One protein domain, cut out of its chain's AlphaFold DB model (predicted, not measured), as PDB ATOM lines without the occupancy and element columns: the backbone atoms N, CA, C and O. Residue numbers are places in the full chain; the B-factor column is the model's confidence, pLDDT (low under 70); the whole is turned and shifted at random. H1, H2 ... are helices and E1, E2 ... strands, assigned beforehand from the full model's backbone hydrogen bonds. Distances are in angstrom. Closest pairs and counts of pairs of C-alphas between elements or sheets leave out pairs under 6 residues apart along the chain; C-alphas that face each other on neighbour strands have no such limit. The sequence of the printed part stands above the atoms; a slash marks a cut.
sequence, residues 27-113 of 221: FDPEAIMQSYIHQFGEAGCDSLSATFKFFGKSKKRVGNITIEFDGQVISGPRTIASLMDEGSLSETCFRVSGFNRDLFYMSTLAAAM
ATOM      1  N   PHE A  27      30.623  25.572  -6.965       72.56
ATOM      2  CA  PHE A  27      31.316  25.659  -8.258       72.56
ATOM      3  C   PHE A  27      30.312  25.984  -9.371       72.56
ATOM      4  O   PHE A  27      29.673  25.093  -9.928       72.56
ATOM      5  N   ASP A  28      30.169  27.272  -9.672       82.12
ATOM      6  CA  ASP A  28      29.415  27.765 -10.822       82.12
ATOM      7  C   ASP A  28      30.399  28.135 -11.947       82.12
ATOM      8  O   ASP A  28      31.070  29.170 -11.855       82.12
ATOM      9  N   PRO A  29      30.548  27.296 -12.992       83.81
ATOM     10  CA  PRO A  29      31.506  27.558 -14.058       83.81
ATOM     11  C   PRO A  29      31.160  28.830 -14.828       83.81
ATOM     12  O   PRO A  29      32.080  29.489 -15.290       83.81
ATOM     13  N   GLU A  30      29.880  29.200 -14.960       86.12
ATOM     14  CA  GLU A  30      29.487  30.408 -15.691       86.12
ATOM     15  C   GLU A  30      29.945  31.651 -14.931       86.12
ATOM     16  O   GLU A  30      30.636  32.494 -15.501       86.12
ATOM     17  N   ALA A  31      29.663  31.729 -13.628       86.69
ATOM     18  CA  ALA A  31      30.121  32.839 -12.791       86.69
ATOM     19  C   ALA A  31      31.657  32.942 -12.743       86.69
ATOM     20  O   ALA A  31      32.214  34.039 -12.811       86.69
ATOM     21  N   ILE A  32      32.350  31.800 -12.667       88.31
ATOM     22  CA  ILE A  32      33.816  31.753 -12.714       88.31
ATOM     23  C   ILE A  32      34.319  32.250 -14.071       88.31
ATOM     24  O   ILE A  32      35.161  33.142 -14.102       88.31
ATOM     25  N   MET A  33      33.801  31.720 -15.183       89.62
ATOM     26  CA  MET A  33      34.189  32.150 -16.531       89.62
ATOM     27  C   MET A  33      34.005  33.656 -16.696       89.62
ATOM     28  O   MET A  33      34.941  34.327 -17.107       89.62
ATOM     29  N   GLN A  34      32.852  34.203 -16.310       91.19
ATOM     30  CA  GLN A  34      32.576  35.638 -16.429       91.19
ATOM     31  C   GLN A  34      33.560  36.494 -15.624       91.19
ATOM     32  O   GLN A  34      34.063  37.494 -16.133       91.19
ATOM     33  N   SER A  35      33.894  36.079 -14.399       91.38
ATOM     34  CA  SER A  35      34.893  36.770 -13.574       91.38
ATOM     35  C   SER A  35      36.278  36.779 -14.236       91.38
ATOM     36  O   SER A  35      36.937  37.816 -14.311       91.38
ATOM     37  N   TYR A  36      36.708  35.640 -14.784       92.81
ATOM     38  CA  TYR A  36      37.999  35.535 -15.464       92.81
ATOM     39  C   TYR A  36      38.022  36.285 -16.799       92.81
ATOM     40  O   TYR A  36      39.013  36.947 -17.087       92.81
ATOM     41  N   ILE A  37      36.944  36.239 -17.582       94.88
ATOM     42  CA  ILE A  37      36.823  36.969 -18.851       94.88
ATOM     43  C   ILE A  37      36.860  38.479 -18.599       94.88
ATOM     44  O   ILE A  37      37.530  39.201 -19.329       94.88
ATOM     45  N   HIS A  38      36.220  38.975 -17.538       94.25
ATOM     46  CA  HIS A  38      36.345  40.384 -17.160       94.25
ATOM     47  C   HIS A  38      37.810  40.772 -16.882       94.25
ATOM     48  O   HIS A  38      38.285  41.810 -17.352       94.25
ATOM     49  N   GLN A  39      38.539  39.910 -16.168       94.12
ATOM     50  CA  GLN A  39      39.925  40.154 -15.782       94.12
ATOM     51  C   GLN A  39      40.910  40.035 -16.959       94.12
ATOM     52  O   GLN A  39      41.715  40.938 -17.166       94.12
ATOM     53  N   PHE A  40      40.861  38.933 -17.709       95.06
ATOM     54  CA  PHE A  40      41.879  38.511 -18.683       95.06
ATOM     55  C   PHE A  40      41.391  38.499 -20.137       95.06
ATOM     56  O   PHE A  40      42.210  38.342 -21.039       95.06
ATOM     57  N   GLY A  41      40.086  38.645 -20.366       95.88
ATOM     58  CA  GLY A  41      39.469  38.518 -21.685       95.88
ATOM     59  C   GLY A  41      39.297  37.064 -22.118       95.88
ATOM     60  O   GLY A  41      39.794  36.143 -21.465       95.88
ATOM     61  N   GLU A  42      38.525  36.837 -23.180       94.12
ATOM     62  CA  GLU A  42      38.184  35.485 -23.638       94.12
ATOM     63  C   GLU A  42      39.410  34.785 -24.235       94.12
ATOM     64  O   GLU A  42      39.746  33.672 -23.820       94.12
ATOM     65  N   ALA A  43      40.154  35.472 -25.108       91.38
ATOM     66  CA  ALA A  43      41.361  34.927 -25.727       91.38
ATOM     67  C   ALA A  43      42.462  34.648 -24.690       91.38
ATOM     68  O   ALA A  43      43.140  33.609 -24.737       91.38
ATOM     69  N   GLY A  44      42.606  35.547 -23.712       93.75
ATOM     70  CA  GLY A  44      43.518  35.364 -22.587       93.75
ATOM     71  C   GLY A  44      43.148  34.152 -21.729       93.75
ATOM     72  O   GLY A  44      44.012  33.343 -21.370       93.75
ATOM     73  N   CYS A  45      41.857  33.982 -21.437       94.56
ATOM     74  CA  CYS A  45      41.345  32.851 -20.668       94.56
ATOM     75  C   CYS A  45      41.539  31.511 -21.381       94.56
ATOM     76  O   CYS A  45      42.020  30.553 -20.767       94.56
ATOM     77  N   ASP A  46      41.226  31.443 -22.673       92.62
ATOM     78  CA  ASP A  46      41.414  30.233 -23.470       92.62
ATOM     79  C   ASP A  46      42.880  29.799 -23.493       92.62
ATOM     80  O   ASP A  46      43.204  28.633 -23.228       92.62
ATOM     81  N   SER A  47      43.778  30.761 -23.717       91.25
ATOM     82  CA  SER A  47      45.222  30.533 -23.730       91.25
ATOM     83  C   SER A  47      45.745  30.076 -22.366       91.25
ATOM     84  O   SER A  47      46.538  29.132 -22.291       91.25
ATOM     85  N   LEU A  48      45.282  30.682 -21.267       92.06
ATOM     86  CA  LEU A  48      45.644  30.268 -19.908       92.06
ATOM     87  C   LEU A  48      45.122  28.864 -19.571       92.06
ATOM     88  O   LEU A  48      45.859  28.060 -18.992       92.06
ATOM     89  N   SER A  49      43.875  28.555 -19.941       92.12
ATOM     90  CA  SER A  49      43.250  27.245 -19.725       92.12
ATOM     91  C   SER A  49      44.009  26.141 -20.469       92.12
ATOM     92  O   SER A  49      44.411  25.139 -19.865       92.12
ATOM     93  N   ALA A  50      44.296  26.348 -21.758       88.88
ATOM     94  CA  ALA A  50      45.092  25.424 -22.561       88.88
ATOM     95  C   ALA A  50      46.515  25.273 -22.004       88.88
ATOM     96  O   ALA A  50      46.995  24.152 -21.806       88.88
ATOM     97  N   THR A  51      47.161  26.390 -21.650       88.25
ATOM     98  CA  THR A  51      48.516  26.386 -21.087       88.25
ATOM     99  C   THR A  51      48.591  25.563 -19.807       88.25
ATOM    100  O   THR A  51      49.477  24.716 -19.660       88.25
ATOM    101  N   PHE A  52      47.626  25.746 -18.901       88.00
ATOM    102  CA  PHE A  52      47.538  24.961 -17.673       88.00
ATOM    103  C   PHE A  52      47.473  23.458 -17.955       88.00
ATOM    104  O   PHE A  52      48.107  22.666 -17.254       88.00
ATOM    105  N   LYS A  53      46.693  23.050 -18.960       86.06
ATOM    106  CA  LYS A  53      46.447  21.632 -19.238       86.06
ATOM    107  C   LYS A  53      47.631  20.932 -19.879       86.06
ATOM    108  O   LYS A  53      47.932  19.812 -19.468       86.06
ATOM    109  N   PHE A  54      48.320  21.583 -20.807       82.38
ATOM    110  CA  PHE A  54      49.436  20.961 -21.522       82.38
ATOM    111  C   PHE A  54      50.779  21.161 -20.811       82.38
ATOM    112  O   PHE A  54      51.574  20.227 -20.677       82.38
ATOM    113  N   PHE A  55      51.022  22.348 -20.256       82.12
ATOM    114  CA  PHE A  55      52.324  22.707 -19.685       82.12
ATOM    115  C   PHE A  55      52.338  22.714 -18.148       82.12
ATOM    116  O   PHE A  55      53.409  22.698 -17.530       82.12
ATOM    117  N   GLY A  56      51.166  22.638 -17.514       83.94
ATOM    118  CA  GLY A  56      51.011  22.673 -16.065       83.94
ATOM    119  C   GLY A  56      50.982  24.098 -15.516       83.94
ATOM    120  O   GLY A  56      50.732  25.060 -16.230       83.94
ATOM    121  N   LYS A  57      51.227  24.233 -14.212       81.44
ATOM    122  CA  LYS A  57      51.031  25.497 -13.475       81.44
ATOM    123  C   LYS A  57      52.287  26.114 -12.873       81.44
ATOM    124  O   LYS A  57      52.209  27.157 -12.247       81.44
ATOM    125  N   SER A  58      53.424  25.430 -12.977       85.00
ATOM    126  CA  SER A  58      54.664  25.900 -12.360       85.00
ATOM    127  C   SER A  58      55.224  27.065 -13.164       85.00
ATOM    128  O   SER A  58      55.519  26.885 -14.347       85.00
ATOM    129  N   LYS A  59      55.476  28.206 -12.523       86.81
ATOM    130  CA  LYS A  59      56.122  29.383 -13.116       86.81
ATOM    131  C   LYS A  59      57.438  29.027 -13.796       86.81
ATOM    132  O   LYS A  59      57.742  29.564 -14.850       86.81
ATOM    133  N   LYS A  60      58.186  28.047 -13.276       87.44
ATOM    134  CA  LYS A  60      59.407  27.544 -13.931       87.44
ATOM    135  C   LYS A  60      59.142  26.983 -15.337       87.44
ATOM    136  O   LYS A  60      60.011  27.075 -16.194       87.44
ATOM    137  N   ARG A  61      57.980  26.362 -15.562       85.06
ATOM    138  CA  ARG A  61      57.603  25.747 -16.845       85.06
ATOM    139  C   ARG A  61      56.884  26.718 -17.773       85.06
ATOM    140  O   ARG A  61      57.129  26.671 -18.970       85.06
ATOM    141  N   VAL A  62      56.000  27.557 -17.229       87.81
ATOM    142  CA  VAL A  62      55.095  28.397 -18.034       87.81
ATOM    143  C   VAL A  62      55.422  29.887 -17.991       87.81
ATOM    144  O   VAL A  62      54.846  30.656 -18.745       87.81
ATOM    145  N   GLY A  63      56.349  30.318 -17.138       87.75
ATOM    146  CA  GLY A  63      56.576  31.734 -16.846       87.75
ATOM    147  C   GLY A  63      56.987  32.577 -18.052       87.75
ATOM    148  O   GLY A  63      56.613  33.743 -18.112       87.75
ATOM    149  N   ASN A  64      57.691  31.983 -19.020       91.56
ATOM    150  CA  ASN A  64      58.148  32.665 -20.235       91.56
ATOM    151  C   ASN A  64      57.113  32.655 -21.373       91.56
ATOM    152  O   ASN A  64      57.396  33.186 -22.443       91.56
ATOM    153  N   ILE A  65      55.947  32.030 -21.181       89.81
ATOM    154  CA  ILE A  65      54.878  32.033 -22.183       89.81
ATOM    155  C   ILE A  65      54.222  33.414 -22.167       89.81
ATOM    156  O   ILE A  65      53.718  33.848 -21.127       89.81
ATOM    157  N   THR A  66      54.243  34.079 -23.321       93.31
ATOM    158  CA  THR A  66      53.509  35.321 -23.572       93.31
ATOM    159  C   THR A  66      52.134  34.986 -24.127       93.31
ATOM    160  O   THR A  66      52.021  34.187 -25.054       93.31
ATOM    161  N   ILE A  67      51.104  35.600 -23.557       92.62
ATOM    162  CA  ILE A  67      49.718  35.509 -24.010       92.62
ATOM    163  C   ILE A  67      49.253  36.925 -24.347       92.62
ATOM    164  O   ILE A  67      49.594  37.874 -23.637       92.62
ATOM    165  N   GLU A  68      48.499  37.053 -25.434       95.31
ATOM    166  CA  GLU A  68      47.774  38.279 -25.755       95.31
ATOM    167  C   GLU A  68      46.476  38.296 -24.944       95.31
ATOM    168  O   GLU A  68      45.641  37.401 -25.094       95.31
ATOM    169  N   PHE A  69      46.337  39.274 -24.051       95.12
ATOM    170  CA  PHE A  69      45.153  39.431 -23.213       95.12
ATOM    171  C   PHE A  69      44.236  40.518 -23.769       95.12
ATOM    172  O   PHE A  69      44.684  41.577 -24.208       95.12
ATOM    173  N   ASP A  70      42.937  40.273 -23.696       96.31
ATOM    174  CA  ASP A  70      41.869  41.123 -24.223       96.31
ATOM    175  C   ASP A  70      40.856  41.516 -23.131       96.31
ATOM    176  O   ASP A  70      39.724  41.908 -23.413       96.31
ATOM    177  N   GLY A  71      41.259  41.402 -21.864       95.69
ATOM    178  CA  GLY A  71      40.432  41.714 -20.705       95.69
ATOM    179  C   GLY A  71      40.251  43.206 -20.470       95.69
ATOM    180  O   GLY A  71      41.016  44.046 -20.945       95.69
ATOM    181  N   GLN A  72      39.241  43.543 -19.666       95.19
ATOM    182  CA  GLN A  72      39.010  44.930 -19.257       95.19
ATOM    183  C   GLN A  72      40.074  45.409 -18.264       95.19
ATOM    184  O   GLN A  72      40.421  46.588 -18.263       95.19
ATOM    185  N   VAL A  73      40.582  44.500 -17.424       94.12
ATOM    186  CA  VAL A  73      41.585  44.811 -16.395       94.12
ATOM    187  C   VAL A  73      43.003  44.525 -16.887       94.12
ATOM    188  O   VAL A  73      43.893  45.356 -16.718       94.12
ATOM    189  N   ILE A  74      43.227  43.362 -17.502       93.38
ATOM    190  CA  ILE A  74      44.517  42.955 -18.064       93.38
ATOM    191  C   ILE A  74      44.369  42.844 -19.574       93.38
ATOM    192  O   ILE A  74      43.611  42.013 -20.071       93.38
ATOM    193  N   SER A  75      45.136  43.661 -20.290       95.88
ATOM    194  CA  SER A  75      45.150  43.708 -21.748       95.88
ATOM    195  C   SER A  75      46.571  43.778 -22.310       95.88
ATOM    196  O   SER A  75      47.529  44.133 -21.610       95.88
ATOM    197  N   GLY A  76      46.692  43.426 -23.588       96.00
ATOM    198  CA  GLY A  76      47.942  43.387 -24.331       96.00
ATOM    199  C   GLY A  76      48.803  42.155 -24.025       96.00
ATOM    200  O   GLY A  76      48.409  41.270 -23.254       96.00
ATOM    201  N   PRO A  77      50.011  42.091 -24.603       96.69
ATOM    202  CA  PRO A  77      50.908  40.957 -24.436       96.69
ATOM    203  C   PRO A  77      51.507  40.934 -23.028       96.69
ATOM    204  O   PRO A  77      52.195  41.870 -22.609       96.69
ATOM    205  N   ARG A  78      51.304  39.837 -22.291       95.81
ATOM    206  CA  ARG A  78      51.874  39.639 -20.946       95.81
ATOM    207  C   ARG A  78      52.452  38.242 -20.794       95.81
ATOM    208  O   ARG A  78      51.912  37.266 -21.309       95.81
ATOM    209  N   THR A  79      53.541  38.129 -20.036       94.94
ATOM    210  CA  THR A  79      54.073  36.819 -19.647       94.94
ATOM    211  C   THR A  79      53.332  36.290 -18.427       94.94
ATOM    212  O   THR A  79      52.995  37.058 -17.520       94.94
ATOM    213  N   ILE A  80      53.143  34.972 -18.341       92.00
ATOM    214  CA  ILE A  80      52.533  34.345 -17.157       92.00
ATOM    215  C   ILE A  80      53.331  34.661 -15.885       92.00
ATOM    216  O   ILE A  80      52.738  34.892 -14.833       92.00
ATOM    217  N   ALA A  81      54.665  34.729 -15.969       92.19
ATOM    218  CA  ALA A  81      55.493  35.122 -14.833       92.19
ATOM    219  C   ALA A  81      55.136  36.520 -14.315       92.19
ATOM    220  O   ALA A  81      55.024  36.682 -13.103       92.19
ATOM    221  N   SER A  82      54.910  37.491 -15.211       94.25
ATOM    222  CA  SER A  82      54.544  38.855 -14.812       94.25
ATOM    223  C   SER A  82      53.214  38.895 -14.059       94.25
ATOM    224  O   SER A  82      53.130  39.554 -13.029       94.25
ATOM    225  N   LEU A  83      52.217  38.126 -14.512       91.62
ATOM    226  CA  LEU A  83      50.906  38.023 -13.861       91.62
ATOM    227  C   LEU A  83      50.989  37.343 -12.489       91.62
ATOM    228  O   LEU A  83      50.231  37.671 -11.579       91.62
ATOM    229  N   MET A  84      51.908  36.388 -12.336       90.44
ATOM    230  CA  MET A  84      52.155  35.730 -11.054       90.44
ATOM    231  C   MET A  84      52.887  36.633 -10.061       90.44
ATOM    232  O   MET A  84      52.574  36.605  -8.874       90.44
ATOM    233  N   ASP A  85      53.838  37.436 -10.538       89.44
ATOM    234  CA  ASP A  85      54.626  38.335  -9.690       89.44
ATOM    235  C   ASP A  85      53.822  39.526  -9.170       89.44
ATOM    236  O   ASP A  85      54.029  39.955  -8.038       89.44
ATOM    237  N   GLU A  86      52.872  40.031  -9.956       89.25
ATOM    238  CA  GLU A  86      51.968  41.105  -9.529       89.25
ATOM    239  C   GLU A  86      50.775  40.613  -8.689       89.25
ATOM    240  O   GLU A  86      50.008  41.421  -8.173       89.25
ATOM    241  N   GLY A  87      50.606  39.293  -8.546       85.81
ATOM    242  CA  GLY A  87      49.516  38.691  -7.776       85.81
ATOM    243  C   GLY A  87      48.178  38.568  -8.515       85.81
ATOM    244  O   GLY A  87      47.217  38.086  -7.920       85.81
ATOM    245  N   SER A  88      48.110  38.928  -9.801       86.88
ATOM    246  CA  SER A  88      46.922  38.741 -10.650       86.88
ATOM    247  C   SER A  88      46.611  37.268 -10.916       86.88
ATOM    248  O   SER A  88      45.460  36.918 -11.150       86.88
ATOM    249  N   LEU A  89      47.623  36.394 -10.900       87.06
ATOM    250  CA  LEU A  89      47.498  34.963 -11.180       87.06
ATOM    251  C   LEU A  89      48.280  34.139 -10.149       87.06
ATOM    252  O   LEU A  89      49.377  34.508  -9.752       87.06
ATOM    253  N   SER A  90      47.767  32.983  -9.729       84.12
ATOM    254  CA  SER A  90      48.440  32.145  -8.728       84.12
ATOM    255  C   SER A  90      48.590  30.683  -9.151       84.12
ATOM    256  O   SER A  90      47.686  30.074  -9.732       84.12
ATOM    257  N   GLU A  91      49.739  30.086  -8.803       75.06
ATOM    258  CA  GLU A  91      50.022  28.663  -9.023       75.06
ATOM    259  C   GLU A  91      49.210  27.744  -8.096       75.06
ATOM    260  O   GLU A  91      48.870  26.613  -8.460       75.06
ATOM    261  N   THR A  92      48.957  28.169  -6.855       65.44
ATOM    262  CA  THR A  92      48.507  27.271  -5.782       65.44
ATOM    263  C   THR A  92      47.199  27.754  -5.197       65.44
ATOM    264  O   THR A  92      47.175  28.746  -4.478       65.44
ATOM    265  N   CYS A  93      46.125  27.003  -5.443       55.75
ATOM    266  CA  CYS A  93      44.884  27.146  -4.695       55.75
ATOM    267  C   CYS A  93      45.156  26.746  -3.236       55.75
ATOM    268  O   CYS A  93      45.149  25.567  -2.880       55.75
ATOM    269  N   PHE A  94      45.507  27.717  -2.394       47.47
ATOM    270  CA  PHE A  94      45.426  27.534  -0.952       47.47
ATOM    271  C   PHE A  94      43.949  27.561  -0.583       47.47
ATOM    272  O   PHE A  94      43.203  28.344  -1.167       47.47
ATOM    273  N   ARG A  95      43.540  26.718   0.380       43.69
ATOM    274  CA  ARG A  95      42.166  26.685   0.904       43.69
ATOM    275  C   ARG A  95      41.606  28.102   0.952       43.69
ATOM    276  O   ARG A  95      42.150  28.908   1.700       43.69
ATOM    277  N   VAL A  96      40.561  28.366   0.161       44.38
ATOM    278  CA  VAL A  96      39.775  29.609   0.202       44.38
ATOM    279  C   VAL A  96      39.436  29.943   1.660       44.38
ATOM    280  O   VAL A  96      38.490  29.415   2.239       44.38
ATOM    281  N   SER A  97      40.271  30.769   2.279       41.53
ATOM    282  CA  SER A  97      39.939  31.563   3.450       41.53
ATOM    283  C   SER A  97      39.371  32.883   2.928       41.53
ATOM    284  O   SER A  97      39.554  33.216   1.754       41.53
ATOM    285  N   GLY A  98      38.692  33.661   3.771       47.44
ATOM    286  CA  GLY A  98      38.174  34.979   3.377       47.44
ATOM    287  C   GLY A  98      39.230  35.939   2.799       47.44
ATOM    288  O   GLY A  98      38.851  36.927   2.192       47.44
ATOM    289  N   PHE A  99      40.524  35.623   2.934       44.78
ATOM    290  CA  PHE A  99      41.661  36.400   2.431       44.78
ATOM    291  C   PHE A  99      42.114  36.040   1.003       44.78
ATOM    292  O   PHE A  99      42.862  36.804   0.412       44.78
ATOM    293  N   ASN A 100      41.672  34.909   0.436       50.62
ATOM    294  CA  ASN A 100      42.113  34.418  -0.884       50.62
ATOM    295  C   ASN A 100      40.979  34.393  -1.927       50.62
ATOM    296  O   ASN A 100      41.086  33.693  -2.934       50.62
ATOM    297  N   ARG A 101      39.862  35.093  -1.671       50.72
ATOM    298  CA  ARG A 101      38.697  35.121  -2.576       50.72
ATOM    299  C   ARG A 101      38.974  35.818  -3.910       50.72
ATOM    300  O   ARG A 101      38.322  35.472  -4.886       50.72
ATOM    301  N   ASP A 102      39.960  36.709  -3.940       59.72
ATOM    302  CA  ASP A 102      40.235  37.574  -5.094       59.72
ATOM    303  C   ASP A 102      41.407  37.072  -5.959       59.72
ATOM    304  O   ASP A 102      41.842  37.751  -6.883       59.72
ATOM    305  N   LEU A 103      41.947  35.880  -5.666       71.44
ATOM    306  CA  LEU A 103      43.057  35.304  -6.425       71.44
ATOM    307  C   LEU A 103      42.546  34.438  -7.577       71.44
ATOM    308  O   LEU A 103      41.829  33.455  -7.373       71.44
ATOM    309  N   PHE A 104      43.002  34.744  -8.790       83.25
ATOM    310  CA  PHE A 104      42.731  33.924  -9.962       83.25
ATOM    311  C   PHE A 104      43.716  32.750 -10.031       83.25
ATOM    312  O   PHE A 104      44.936  32.910 -10.091       83.25
ATOM    313  N   TYR A 105      43.182  31.533 -10.043       86.88
ATOM    314  CA  TYR A 105      43.945  30.293 -10.181       86.88
ATOM    315  C   TYR A 105      43.785  29.692 -11.577       86.88
ATOM    316  O   TYR A 105      42.663  29.513 -12.058       86.88
ATOM    317  N   MET A 106      44.889  29.273 -12.198       86.44
ATOM    318  CA  MET A 106      44.842  28.600 -13.506       86.44
ATOM    319  C   MET A 106      44.039  27.286 -13.469       86.44
ATOM    320  O   MET A 106      43.378  26.933 -14.441       86.44
ATOM    321  N   SER A 107      44.058  26.560 -12.342       84.81
ATOM    322  CA  SER A 107      43.303  25.307 -12.189       84.81
ATOM    323  C   SER A 107      41.794  25.528 -12.196       84.81
ATOM    324  O   SER A 107      41.074  24.775 -12.848       84.81
ATOM    325  N   THR A 108      41.331  26.577 -11.511       86.75
ATOM    326  CA  THR A 108      39.914  26.950 -11.443       86.75
ATOM    327  C   THR A 108      39.405  27.358 -12.821       86.75
ATOM    328  O   THR A 108      38.377  26.847 -13.261       86.75
ATOM    329  N   LEU A 109      40.180  28.171 -13.547       89.25
ATOM    330  CA  LEU A 109      39.882  28.524 -14.935       89.25
ATOM    331  C   LEU A 109      39.764  27.285 -15.816       89.25
ATOM    332  O   LEU A 109      38.763  27.085 -16.488       89.25
ATOM    333  N   ALA A 110      40.753  26.397 -15.761       87.81
ATOM    334  CA  ALA A 110      40.771  25.226 -16.622       87.81
ATOM    335  C   ALA A 110      39.757  24.135 -16.208       87.81
ATOM    336  O   ALA A 110      39.594  23.129 -16.904       87.81
ATOM    337  N   ALA A 111      39.105  24.275 -15.049       87.94
ATOM    338  CA  ALA A 111      37.925  23.505 -14.656       87.94
ATOM    339  C   ALA A 111      36.623  24.141 -15.161       87.94
ATOM    340  O   ALA A 111      35.703  23.405 -15.519       87.94
ATOM    341  N   ALA A 112      36.569  25.473 -15.221       90.31
ATOM    342  CA  ALA A 112      35.436  26.235 -15.738       90.31
ATOM    343  C   ALA A 112      35.433  26.346 -17.273       90.31
ATOM    344  O   ALA A 112      34.384  26.542 -17.866       90.31
ATOM    345  N   MET A 113      36.582  26.162 -17.928       92.69
ATOM    346  CA  MET A 113      36.724  26.183 -19.386       92.69
ATOM    347  C   MET A 113      37.356  24.884 -19.905       92.69
ATOM    348  O   MET A 113      38.468  24.882 -20.440       92.69
TER     349      MET A 113
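AT A GLANCE: This is residues 27 to 113 of the 221 residues of an uncharacterized protein of Absidia glauca (UniProt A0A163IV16). Two helices, H1 and H2, meet at a corner as an L, and a shorter helix, H5, packs on both of them across its open side. On another side of H2 packs a small two-stranded hairpin, through its strand E1; the short helices H3 and H4 sit together toward the far end of H2, and residues 95 to 101 of the loop before H5 stick out. The printed part has 87 residues, with five named helices and two named strands in the order H1, H2, H3, E1, E2, H4, H5; the sheet, E1 - E2, is antiparallel. The class is mostly helix, and the whole is compact, with a radius of gyration of the C-alphas of 11.8 A and spans of 30 by 24 by 23 A.

HOW THE PARTS SIT: H1, residues 29 to 40, and H2, residues 42 to 55, only just touch, with 3 pairs of C-alphas within 8 A, and only at the corner by their link. Their closest C-alphas, of Ile 37 and Cys 45, are 6.4 A apart, and their lines are about perpendicular at 76 degrees. H3, residues 59 to 62, only just touches H2, with 3 pairs of C-alphas within 8 A, the closest those of Phe 55 and Val 62 at 6.5 A; H2 touches H3 with residues 51 to 55 alone. E1, residues 66 to 70, and E2, residues 75 to 79, form an antiparallel hairpin, with N 76 and O 69 at 2.8 A and N 67 and O 78 at 2.9 A, within hydrogen-bond range. The closest C-alphas of H2 and E1, of Gly 44 and Phe 69, are 4.4 A apart, while H2 and E2 are apart. H4, residues 80 to 85, touches H3, the closest C-alphas being those of Lys 59 and Ala 81 at 6.0 A. H5, residues 106 to 112, touches H2 at Ser 49 and Ala 110, whose C-alphas, the closest, are 4.5 A apart; they run opposite ways at a steep tilt of 68 degrees, only just short of perpendicular. H5 also touches H1, opposite ways at a steep tilt of 45 degrees, the closest C-alphas being those of Pro 29 and Ala 112 at 4.5 A. In H1, H2, H4 and H5 every O i to N i+4 pair is within hydrogen-bond range; H3 is too short for such a pair.

IN THESE COORDINATES: H1 begins at C-alpha 29, (31.506, 27.558, -14.058), and is 15.8 A long; H2 is 19.5 A long. E1 measures 13.0 A and E2 11.5 A. H5, 10.0 A long, ends at C-alpha 112, (35.436, 26.235, -15.738).

THE WHOLE: The two C-alphas farthest apart, those of Pro 77 and Ser 97, are 31.4 A apart. The printed part has no cut. The link from H4 to H5, residues 86 to 105, is long, and in it residues 89 to 90 pair with residues 104 to 105, parallel. The mean pLDDT of the printed part is 84.5, and residues 92 to 102 are under 70.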